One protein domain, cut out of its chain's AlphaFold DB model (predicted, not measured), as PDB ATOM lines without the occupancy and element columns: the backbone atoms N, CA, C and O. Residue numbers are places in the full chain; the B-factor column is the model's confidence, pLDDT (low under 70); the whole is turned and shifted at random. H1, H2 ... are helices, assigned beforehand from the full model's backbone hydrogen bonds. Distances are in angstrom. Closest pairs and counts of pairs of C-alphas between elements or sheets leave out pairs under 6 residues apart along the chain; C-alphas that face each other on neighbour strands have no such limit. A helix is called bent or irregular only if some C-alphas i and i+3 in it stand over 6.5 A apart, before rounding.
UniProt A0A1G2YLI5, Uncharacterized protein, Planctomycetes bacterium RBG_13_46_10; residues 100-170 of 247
ATOM      1  N   ASN A 100     156.567 142.443 -25.231       95.25
ATOM      2  CA  ASN A 100     155.760 141.834 -26.297       95.25
ATOM      3  C   ASN A 100     156.614 141.196 -27.413       95.25
ATOM      4  O   ASN A 100     156.200 141.177 -28.573       95.25
ATOM      5  N   GLY A 101     157.813 140.704 -27.079       96.44
ATOM      6  CA  GLY A 101     158.822 140.232 -28.028       96.44
ATOM      7  C   GLY A 101     158.315 139.146 -28.970       96.44
ATOM      8  O   GLY A 101     158.438 139.304 -30.179       96.44
ATOM      9  N   LEU A 102     157.655 138.111 -28.441       97.12
ATOM     10  CA  LEU A 102     157.106 137.010 -29.246       97.12
ATOM     11  C   LEU A 102     156.055 137.499 -30.253       97.12
ATOM     12  O   LEU A 102     156.140 137.209 -31.445       97.12
ATOM     13  N   LYS A 103     155.116 138.343 -29.804       96.19
ATOM     14  CA  LYS A 103     154.101 138.951 -30.682       96.19
ATOM     15  C   LYS A 103     154.738 139.825 -31.759       96.19
ATOM     16  O   LYS A 103     154.308 139.781 -32.909       96.19
ATOM     17  N   LYS A 104     155.752 140.620 -31.409       96.94
ATOM     18  CA  LYS A 104     156.508 141.423 -32.379       96.94
ATOM     19  C   LYS A 104     157.224 140.537 -33.395       96.94
ATOM     20  O   LYS A 104     157.091 140.788 -34.586       96.94
ATOM     21  N   PHE A 105     157.924 139.499 -32.941       97.38
ATOM     22  CA  PHE A 105     158.654 138.557 -33.790       97.38
ATOM     23  C   PHE A 105     157.730 137.887 -34.813       97.38
ATOM     24  O   PHE A 105     157.956 138.016 -36.016       97.38
ATOM     25  N   ALA A 106     156.622 137.299 -34.351       95.12
ATOM     26  CA  ALA A 106     155.640 136.627 -35.204       95.12
ATOM     27  C   ALA A 106     155.015 137.551 -36.268       95.12
ATOM     28  O   ALA A 106     154.644 137.105 -37.350       95.12
ATOM     29  N   ASN A 107     154.906 138.853 -35.984       94.19
ATOM     30  CA  ASN A 107     154.289 139.828 -36.888       94.19
ATOM     31  C   ASN A 107     155.288 140.641 -37.715       94.19
ATOM     32  O   ASN A 107     154.879 141.404 -38.594       94.19
ATOM     33  N   PHE A 108     156.586 140.507 -37.448       95.62
ATOM     34  CA  PHE A 108     157.592 141.382 -38.034       95.62
ATOM     35  C   PHE A 108     157.725 141.199 -39.542       95.62
ATOM     36  O   PHE A 108     157.838 142.190 -40.257       95.62
ATOM     37  N   THR A 109     157.674 139.964 -40.045       93.75
ATOM     38  CA  THR A 109     157.801 139.692 -41.485       93.75
ATOM     39  C   THR A 109     156.731 140.424 -42.291       93.75
ATOM     40  O   THR A 109     157.053 141.104 -43.266       93.75
ATOM     41  N   GLU A 110     155.470 140.347 -41.865       93.31
ATOM     42  CA  GLU A 110     154.368 141.035 -42.543       93.31
ATOM     43  C   GLU A 110     154.433 142.552 -42.346       93.31
ATOM     44  O   GLU A 110     154.256 143.300 -43.306       93.31
ATOM     45  N   ALA A 111     154.806 143.026 -41.151       93.75
ATOM     46  CA  ALA A 111     155.079 144.447 -40.926       93.75
ATOM     47  C   ALA A 111     156.157 144.976 -41.880       93.75
ATOM     48  O   ALA A 111     155.972 146.011 -42.518       93.75
ATOM     49  N   LYS A 112     157.261 144.242 -42.041       93.81
ATOM     50  CA  LYS A 112     158.379 144.657 -42.883       93.81
ATOM     51  C   LYS A 112     158.021 144.643 -44.365       93.81
ATOM     52  O   LYS A 112     158.365 145.593 -45.070       93.81
ATOM     53  N   LYS A 113     157.319 143.607 -44.839       93.19
ATOM     54  CA  LYS A 113     156.815 143.535 -46.220       93.19
ATOM     55  C   LYS A 113     155.882 144.706 -46.527       93.19
ATOM     56  O   LYS A 113     156.094 145.375 -47.538       93.19
ATOM     57  N   PHE A 114     154.924 144.990 -45.640       94.44
ATOM     58  CA  PHE A 114     154.021 146.135 -45.761       94.44
ATOM     59  C   PHE A 114     154.782 147.453 -45.854       94.44
ATOM     60  O   PHE A 114     154.667 148.147 -46.865       94.44
ATOM     61  N   SER A 115     155.623 147.766 -44.864       92.38
ATOM     62  CA  SER A 115     156.333 149.044 -44.831       92.38
ATOM     63  C   SER A 115     157.254 149.238 -46.042       92.38
ATOM     64  O   SER A 115     157.358 150.347 -46.563       92.38
ATOM     65  N   ILE A 116     157.913 148.178 -46.536       91.94
ATOM     66  CA  ILE A 116     158.742 148.259 -47.751       91.94
ATOM     67  C   ILE A 116     157.874 148.496 -48.990       91.94
ATOM     68  O   ILE A 116     158.209 149.352 -49.811       91.94
ATOM     69  N   ALA A 117     156.791 147.733 -49.162       93.50
ATOM     70  CA  ALA A 117     155.925 147.854 -50.329       93.50
ATOM     71  C   ALA A 117     155.268 149.239 -50.389       93.50
ATOM     72  O   ALA A 117     155.309 149.888 -51.436       93.50
ATOM     73  N   GLU A 118     154.749 149.724 -49.261       93.56
ATOM     74  CA  GLU A 118     154.145 151.050 -49.145       93.56
ATOM     75  C   GLU A 118     155.165 152.162 -49.427       93.56
ATOM     76  O   GLU A 118     154.909 153.023 -50.269       93.56
ATOM     77  N   ALA A 119     156.350 152.118 -48.806       92.75
ATOM     78  CA  ALA A 119     157.387 153.124 -49.033       92.75
ATOM     79  C   ALA A 119     157.812 153.193 -50.509       92.75
ATOM     80  O   ALA A 119     158.005 154.280 -51.056       92.75
ATOM     81  N   ARG A 120     157.923 152.041 -51.185       94.19
ATOM     82  CA  ARG A 120     158.267 151.988 -52.614       94.19
ATOM     83  C   ARG A 120     157.132 152.469 -53.510       94.19
ATOM     84  O   ARG A 120     157.427 153.156 -54.483       94.19
ATOM     85  N   ARG A 121     155.874 152.174 -53.172       95.00
ATOM     86  CA  ARG A 121     154.707 152.730 -53.869       95.00
ATOM     87  C   ARG A 121     154.686 154.253 -53.750       95.00
ATOM     88  O   ARG A 121     154.573 154.932 -54.762       95.00
ATOM     89  N   ASN A 122     154.860 154.789 -52.543       94.12
ATOM     90  CA  ASN A 122     154.850 156.232 -52.293       94.12
ATOM     91  C   ASN A 122     155.967 156.946 -53.061       94.12
ATOM     92  O   ASN A 122     155.706 157.928 -53.752       94.12
ATOM     93  N   TRP A 123     157.185 156.401 -53.021       96.25
ATOM     94  CA  TRP A 123     158.304 156.927 -53.802       96.25
ATOM     95  C   TRP A 123     158.051 156.853 -55.316       96.25
ATOM     96  O   TRP A 123     158.327 157.805 -56.038       96.25
ATOM     97  N   ALA A 124     157.486 155.750 -55.815       96.81
ATOM     98  CA  ALA A 124     157.147 155.617 -57.228       96.81
ATOM     99  C   ALA A 124     156.086 156.638 -57.669       96.81
ATOM    100  O   ALA A 124     156.259 157.268 -58.709       96.81
ATOM    101  N   MET A 125     155.042 156.860 -56.864       95.56
ATOM    102  CA  MET A 125     154.032 157.890 -57.129       95.56
ATOM    103  C   MET A 125     154.653 159.292 -57.181       95.56
ATOM    104  O   MET A 125     154.383 160.040 -58.117       95.56
ATOM    105  N   GLU A 126     155.542 159.624 -56.238       97.44
ATOM    106  CA  GLU A 126     156.285 160.894 -56.232       97.44
ATOM    107  C   GLU A 126     157.097 161.086 -57.525       97.44
ATOM    108  O   GLU A 126     157.143 162.178 -58.091       97.44
ATOM    109  N   LYS A 127     157.708 160.010 -58.032       97.69
ATOM    110  CA  LYS A 127     158.490 160.018 -59.277       97.69
ATOM    111  C   LYS A 127     157.658 159.768 -60.538       97.69
ATOM    112  O   LYS A 127     158.244 159.617 -61.608       97.69
ATOM    113  N   LYS A 128     156.321 159.732 -60.443       96.81
ATOM    114  CA  LYS A 128     155.400 159.406 -61.553       96.81
ATOM    115  C   LYS A 128     155.746 158.083 -62.256       96.81
ATOM    116  O   LYS A 128     155.523 157.919 -63.452       96.81
ATOM    117  N   PHE A 129     156.313 157.140 -61.511       97.00
ATOM    118  CA  PHE A 129     156.656 155.811 -61.989       97.00
ATOM    119  C   PHE A 129     155.429 154.883 -61.884       97.00
ATOM    120  O   PHE A 129     154.802 154.846 -60.820       97.00
ATOM    121  N   PRO A 130     155.084 154.107 -62.931       95.38
ATOM    122  CA  PRO A 130     153.906 153.233 -62.936       95.38
ATOM    123  C   PRO A 130     154.128 151.977 -62.072       95.38
ATOM    124  O   PRO A 130     154.414 150.887 -62.567       95.38
ATOM    125  N   PHE A 131     154.017 152.138 -60.749       95.94
ATOM    126  CA  PHE A 131     154.325 151.101 -59.757       95.94
ATOM    127  C   PHE A 131     153.533 149.808 -59.966       95.94
ATOM    128  O   PHE A 131     154.130 148.737 -59.982       95.94
ATOM    129  N   ASP A 132     152.217 149.896 -60.148       92.00
ATOM    130  CA  ASP A 132     151.354 148.713 -60.239       92.00
ATOM    131  C   ASP A 132     151.667 147.848 -61.465       92.00
ATOM    132  O   ASP A 132     151.637 146.622 -61.379       92.00
ATOM    133  N   GLU A 133     152.033 148.479 -62.582       94.06
ATOM    134  CA  GLU A 133     152.422 147.792 -63.815       94.06
ATOM    135  C   GLU A 133     153.819 147.162 -63.695       94.06
ATOM    136  O   GLU A 133     154.038 146.029 -64.121       94.06
ATOM    137  N   LYS A 134     154.785 147.888 -63.114       95.69
ATOM    138  CA  LYS A 134     156.202 147.476 -63.085       95.69
ATOM    139  C   LYS A 134     156.599 146.680 -61.842       95.69
ATOM    140  O   LYS A 134     157.672 146.084 -61.815       95.69
ATOM    141  N   CYS A 135     155.780 146.681 -60.796       93.94
ATOM    142  CA  CYS A 135     155.989 145.948 -59.545       93.94
ATOM    143  C   CYS A 135     154.719 145.173 -59.131       93.94
ATOM    144  O   CYS A 135     154.271 145.306 -57.983       93.94
ATOM    145  N   PRO A 136     154.139 144.341 -60.020       93.75
ATOM    146  CA  PRO A 136     152.815 143.754 -59.819       93.75
ATOM    147  C   PRO A 136     152.726 142.883 -58.561       93.75
ATOM    148  O   PRO A 136     151.696 142.883 -57.897       93.75
ATOM    149  N   GLN A 137     153.810 142.209 -58.152       94.00
ATOM    150  CA  GLN A 137     153.813 141.375 -56.941       94.00
ATOM    151  C   GLN A 137     153.643 142.210 -55.662       94.00
ATOM    152  O   GLN A 137     152.969 141.788 -54.724       94.00
ATOM    153  N   ARG A 138     154.248 143.405 -55.610       91.62
ATOM    154  CA  ARG A 138     154.124 144.310 -54.456       91.62
ATOM    155  C   ARG A 138     152.778 145.019 -54.448       91.62
ATOM    156  O   ARG A 138     152.205 145.197 -53.378       91.62
ATOM    157  N   ALA A 139     152.283 145.409 -55.621       90.88
ATOM    158  CA  ALA A 139     150.955 145.995 -55.756       90.88
ATOM    159  C   ALA A 139     149.870 145.001 -55.325       90.88
ATOM    160  O   ALA A 139     148.990 145.355 -54.546       90.88
ATOM    161  N   GLU A 140     149.989 143.740 -55.744       93.06
ATOM    162  CA  GLU A 140     149.050 142.695 -55.352       93.06
ATOM    163  C   GLU A 140     149.083 142.420 -53.852       93.06
ATOM    164  O   GLU A 140     148.036 142.399 -53.213       93.06
ATOM    165  N   TYR A 141     150.275 142.313 -53.258       93.38
ATOM    166  CA  TYR A 141     150.411 142.190 -51.809       93.38
ATOM    167  C   TYR A 141     149.674 143.313 -51.057       93.38
ATOM    168  O   TYR A 141     148.926 143.042 -50.121       93.38
ATOM    169  N   LEU A 142     149.816 144.568 -51.500       92.81
ATOM    170  CA  LEU A 142     149.142 145.717 -50.883       92.81
ATOM    171  C   LEU A 142     147.616 145.721 -51.065       92.81
ATOM    172  O   LEU A 142     146.934 146.415 -50.313       92.81
ATOM    173  N   ARG A 143     147.066 144.983 -52.038       91.88
ATOM    174  CA  ARG A 143     145.614 144.857 -52.251       91.88
ATOM    175  C   ARG A 143     144.963 143.786 -51.378       91.88
ATOM    176  O   ARG A 143     143.746 143.801 -51.221       91.88
ATOM    177  N   GLN A 144     145.737 142.889 -50.771       91.88
ATOM    178  CA  GLN A 144     145.189 141.820 -49.938       91.88
ATOM    179  C   GLN A 144     144.484 142.382 -48.691       91.88
ATOM    180  O   GLN A 144     145.048 143.186 -47.949       91.88
ATOM    181  N   ASN A 145     143.270 141.901 -48.404       81.00
ATOM    182  CA  ASN A 145     142.461 142.366 -47.265       81.00
ATOM    183  C   ASN A 145     143.192 142.241 -45.918       81.00
ATOM    184  O   ASN A 145     143.131 143.140 -45.082       81.00
ATOM    185  N   GLN A 146     143.939 141.150 -45.728       80.56
ATOM    186  CA  GLN A 146     144.729 140.897 -44.518       80.56
ATOM    187  C   GLN A 146     145.825 141.946 -44.266       80.56
ATOM    188  O   GLN A 146     146.226 142.156 -43.123       80.56
ATOM    189  N   VAL A 147     146.275 142.641 -45.315       87.56
ATOM    190  CA  VAL A 147     147.344 143.645 -45.253       87.56
ATOM    191  C   VAL A 147     146.803 145.030 -44.874       87.56
ATOM    192  O   VAL A 147     147.528 145.835 -44.295       87.56
ATOM    193  N   GLN A 148     145.509 145.300 -45.086       85.38
ATOM    194  CA  GLN A 148     144.903 146.613 -44.805       85.38
ATOM    195  C   GLN A 148     144.953 147.004 -43.319       85.38
ATOM    196  O   GLN A 148     145.028 148.184 -42.984       85.38
ATOM    197  N   ASN A 149     144.976 146.023 -42.411       90.31
ATOM    198  CA  ASN A 149     145.071 146.260 -40.967       90.31
ATOM    199  C   ASN A 149     146.516 146.436 -40.459       90.31
ATOM    200  O   ASN A 149     146.724 146.709 -39.272       90.31
ATOM    201  N   MET A 150     147.524 146.303 -41.328       92.69
ATOM    202  CA  MET A 150     148.931 146.376 -40.928       92.69
ATOM    203  C   MET A 150     149.361 147.721 -40.333       92.69
ATOM    204  O   MET A 150     150.068 147.677 -39.326       92.69
ATOM    205  N   PRO A 151     148.920 148.901 -40.819       92.19
ATOM    206  CA  PRO A 151     149.251 150.176 -40.175       92.19
ATOM    207  C   PRO A 151     148.842 150.228 -38.700       92.19
ATOM    208  O   PRO A 151     149.607 150.681 -37.847       92.19
ATOM    209  N   LYS A 152     147.647 149.711 -38.383       92.25
ATOM    210  CA  LYS A 152     147.142 149.637 -37.008       92.25
ATOM    211  C   LYS A 152     148.008 148.698 -36.170       92.25
ATOM    212  O   LYS A 152     148.482 149.095 -35.110       92.25
ATOM    213  N   LYS A 153     148.290 147.499 -36.687       93.19
ATOM    214  CA  LYS A 153     149.113 146.486 -36.009       93.19
ATOM    215  C   LYS A 153     150.546 146.965 -35.764       93.19
ATOM    216  O   LYS A 153     151.108 146.717 -34.700       93.19
ATOM    217  N   ILE A 154     151.122 147.690 -36.725       93.75
ATOM    218  CA  ILE A 154     152.448 148.299 -36.596       93.75
ATOM    219  C   ILE A 154     152.447 149.322 -35.460       93.75
ATOM    220  O   ILE A 154     153.309 149.267 -34.583       93.75
ATOM    221  N   LYS A 155     151.446 150.207 -35.429       93.44
ATOM    222  CA  LYS A 155     151.297 151.209 -34.370       93.44
ATOM    223  C   LYS A 155     151.083 150.581 -32.991       93.44
ATOM    224  O   LYS A 155     151.640 151.063 -32.011       93.44
ATOM    225  N   GLU A 156     150.304 149.506 -32.908       94.38
ATOM    226  CA  GLU A 156     150.051 148.771 -31.661       94.38
ATOM    227  C   GLU A 156     151.322 148.103 -31.111       94.38
ATOM    228  O   GLU A 156     151.587 148.174 -29.912       94.38
ATOM    229  N   LEU A 157     152.125 147.470 -31.972       94.94
ATOM    230  CA  LEU A 157     153.286 146.685 -31.546       94.94
ATOM    231  C   LEU A 157     154.577 147.513 -31.424       94.94
ATOM    232  O   LEU A 157     155.354 147.283 -30.497       94.94
ATOM    233  N   TRP A 158     154.817 148.475 -32.319       94.69
ATOM    234  CA  TRP A 158     156.053 149.279 -32.379       94.69
ATOM    235  C   TRP A 158     155.837 150.780 -32.126       94.69
ATOM    236  O   TRP A 158     156.783 151.572 -32.183       94.69
ATOM    237  N   GLY A 159     154.613 151.200 -31.795       90.50
ATOM    238  CA  GLY A 159     154.314 152.575 -31.408       90.50
ATOM    239  C   GLY A 159     154.434 153.553 -32.575       90.50
ATOM    240  O   GLY A 159     153.729 153.452 -33.575       90.50
ATOM    241  N   ARG A 160     155.307 154.557 -32.440       82.12
ATOM    242  CA  ARG A 160     155.470 155.625 -33.446       82.12
ATOM    243  C   ARG A 160     156.275 155.198 -34.680       82.12
ATOM    244  O   ARG A 160     156.339 155.960 -35.640       82.12
ATOM    245  N   GLN A 161     156.903 154.022 -34.667       76.19
ATOM    246  CA  GLN A 161     157.686 153.540 -35.804       76.19
ATOM    247  C   GLN A 161     156.748 153.063 -36.919       76.19
ATOM    248  O   GLN A 161     156.023 152.091 -36.747       76.19
ATOM    249  N   THR A 162     156.784 153.719 -38.078       72.19
ATOM    250  CA  THR A 162     156.003 153.328 -39.269       72.19
ATOM    251  C   THR A 162     156.641 152.169 -40.045       72.19
ATOM    252  O   THR A 162     155.964 151.454 -40.782       72.19
ATOM    253  N   CYS A 163     157.947 151.959 -39.860       81.12
ATOM    254  CA  CYS A 163     158.723 150.873 -40.450       81.12
ATOM    255  C   CYS A 163     159.790 150.420 -39.446       81.12
ATOM    256  O   CYS A 163     160.873 151.012 -39.407       81.12
ATOM    257  N   PRO A 164     159.521 149.406 -38.605       86.62
ATOM    258  CA  PRO A 164     160.559 148.880 -37.734       86.62
ATOM    259  C   PRO A 164     161.712 148.319 -38.586       86.62
ATOM    260  O   PRO A 164     161.520 147.586 -39.563       86.62
ATOM    261  N   ASN A 165     162.944 148.681 -38.231       89.88
ATOM    262  CA  ASN A 165     164.137 148.131 -38.882       89.88
ATOM    263  C   ASN A 165     164.392 146.677 -38.472       89.88
ATOM    264  O   ASN A 165     164.969 145.920 -39.245       89.88
ATOM    265  N   HIS A 166     163.900 146.291 -37.297       96.06
ATOM    266  CA  HIS A 166     164.076 144.982 -36.692       96.06
ATOM    267  C   HIS A 166     162.860 144.624 -35.820       96.06
ATOM    268  O   HIS A 166     162.191 145.531 -35.320       96.06
ATOM    269  N   TRP A 167     162.574 143.335 -35.590       96.94
ATOM    270  CA  TRP A 167     161.384 142.913 -34.833       96.94
ATOM    271  C   TRP A 167     161.371 143.451 -33.403       96.94
ATOM    272  O   TRP A 167     160.314 143.793 -32.881       96.94
ATOM    273  N   SER A 168     162.535 143.611 -32.777       96.75
ATOM    274  CA  SER A 168     162.628 144.179 -31.429       96.75
ATOM    275  C   SER A 168     162.286 145.676 -31.376       96.75
ATOM    276  O   SER A 168     161.952 146.187 -30.307       96.75
ATOM    277  N   GLY A 169     162.354 146.381 -32.512       95.00
ATOM    278  CA  GLY A 169     162.286 147.845 -32.592       95.00
ATOM    279  C   GLY A 169     163.571 148.561 -32.151       95.00
ATOM    280  O   GLY A 169     163.566 149.786 -32.055       95.00
ATOM    281  N   LEU A 170     164.646 147.810 -31.883       95.56
ATOM    282  CA  LEU A 170     165.937 148.298 -31.388       95.56
ATOM    283  C   LEU A 170     167.037 148.160 -32.448       95.56
ATOM    284  O   LEU A 170     166.928 147.326 -33.353       95.56
TER     285      LEU A 170
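This is residues 100 to 170 of the 247 residues of an uncharacterized protein of Planctomycetes bacterium RBG_13_46_10 (UniProt A0A1G2YLI5). One long, kinked helix, H1, runs nearly the whole length of the domain, and the chain then folds back along it through four shorter helices, with H2 and H3 near H1's last end and H5 packed across its first half. The last stretch, residues 159 to 170, swings from H5 past H1 to its other side. The printed part has 71 residues with five named helices, H1 to H5 in chain order, and no named strand, an all helix class. It is elongated, spanning 38 by 22 by 16 A, and only just compact, close to loose, with a radius of gyration of the C-alphas of 12.9 A.

Find C-alpha 101 at (158.822, 140.232, -28.028); from there H1 runs 35.1 A to C-alpha 126 at (156.285, 160.894, -56.232). It has a kink of 50 degrees near residue 108 and is irregular, C-alphas 106 and 109 being 7.3 A apart. Next come H2, residues 131 to 134, H3, 136 to 143 and 10.5 A long, and H4, 145 to 148. H5, 150 to 158, runs 11.5 A to C-alpha 158 at (156.053, 149.279, -32.379).

Start at H1, the hub. Its residues 103 to 114 touch H5, closest at the C-alphas of Lys 104 and Leu 157, 6.2 A, at a steep tilt of 50 degrees, opposite ways. Its residues 114 to 121 touch H3, closest at C-alphas Ala 117 and Arg 138, 5.7 A, at a steep tilt of 64 degrees, opposite ways. H1 and H2 only just touch, only at the corner, with C-alphas Ala 124 and Phe 131 closest at 5.9 A. H4 is close to but not clearly touching H1, with C-alphas Phe 114 and Val 147 closest at 7.1 A. H3 and H5 are apart. Every O i to N i+4 pair is within hydrogen-bond range in H3 and H5, and 20 of 22 in H1; H2 and H4 are too short for one.

The C-alphas farthest apart, Asn 100 and Lys 128, are 39.4 A apart. The printed part has no cut, and the four links between helices are tight. Mean pLDDT of the printed part is 92.6, and no printed residue is under 70.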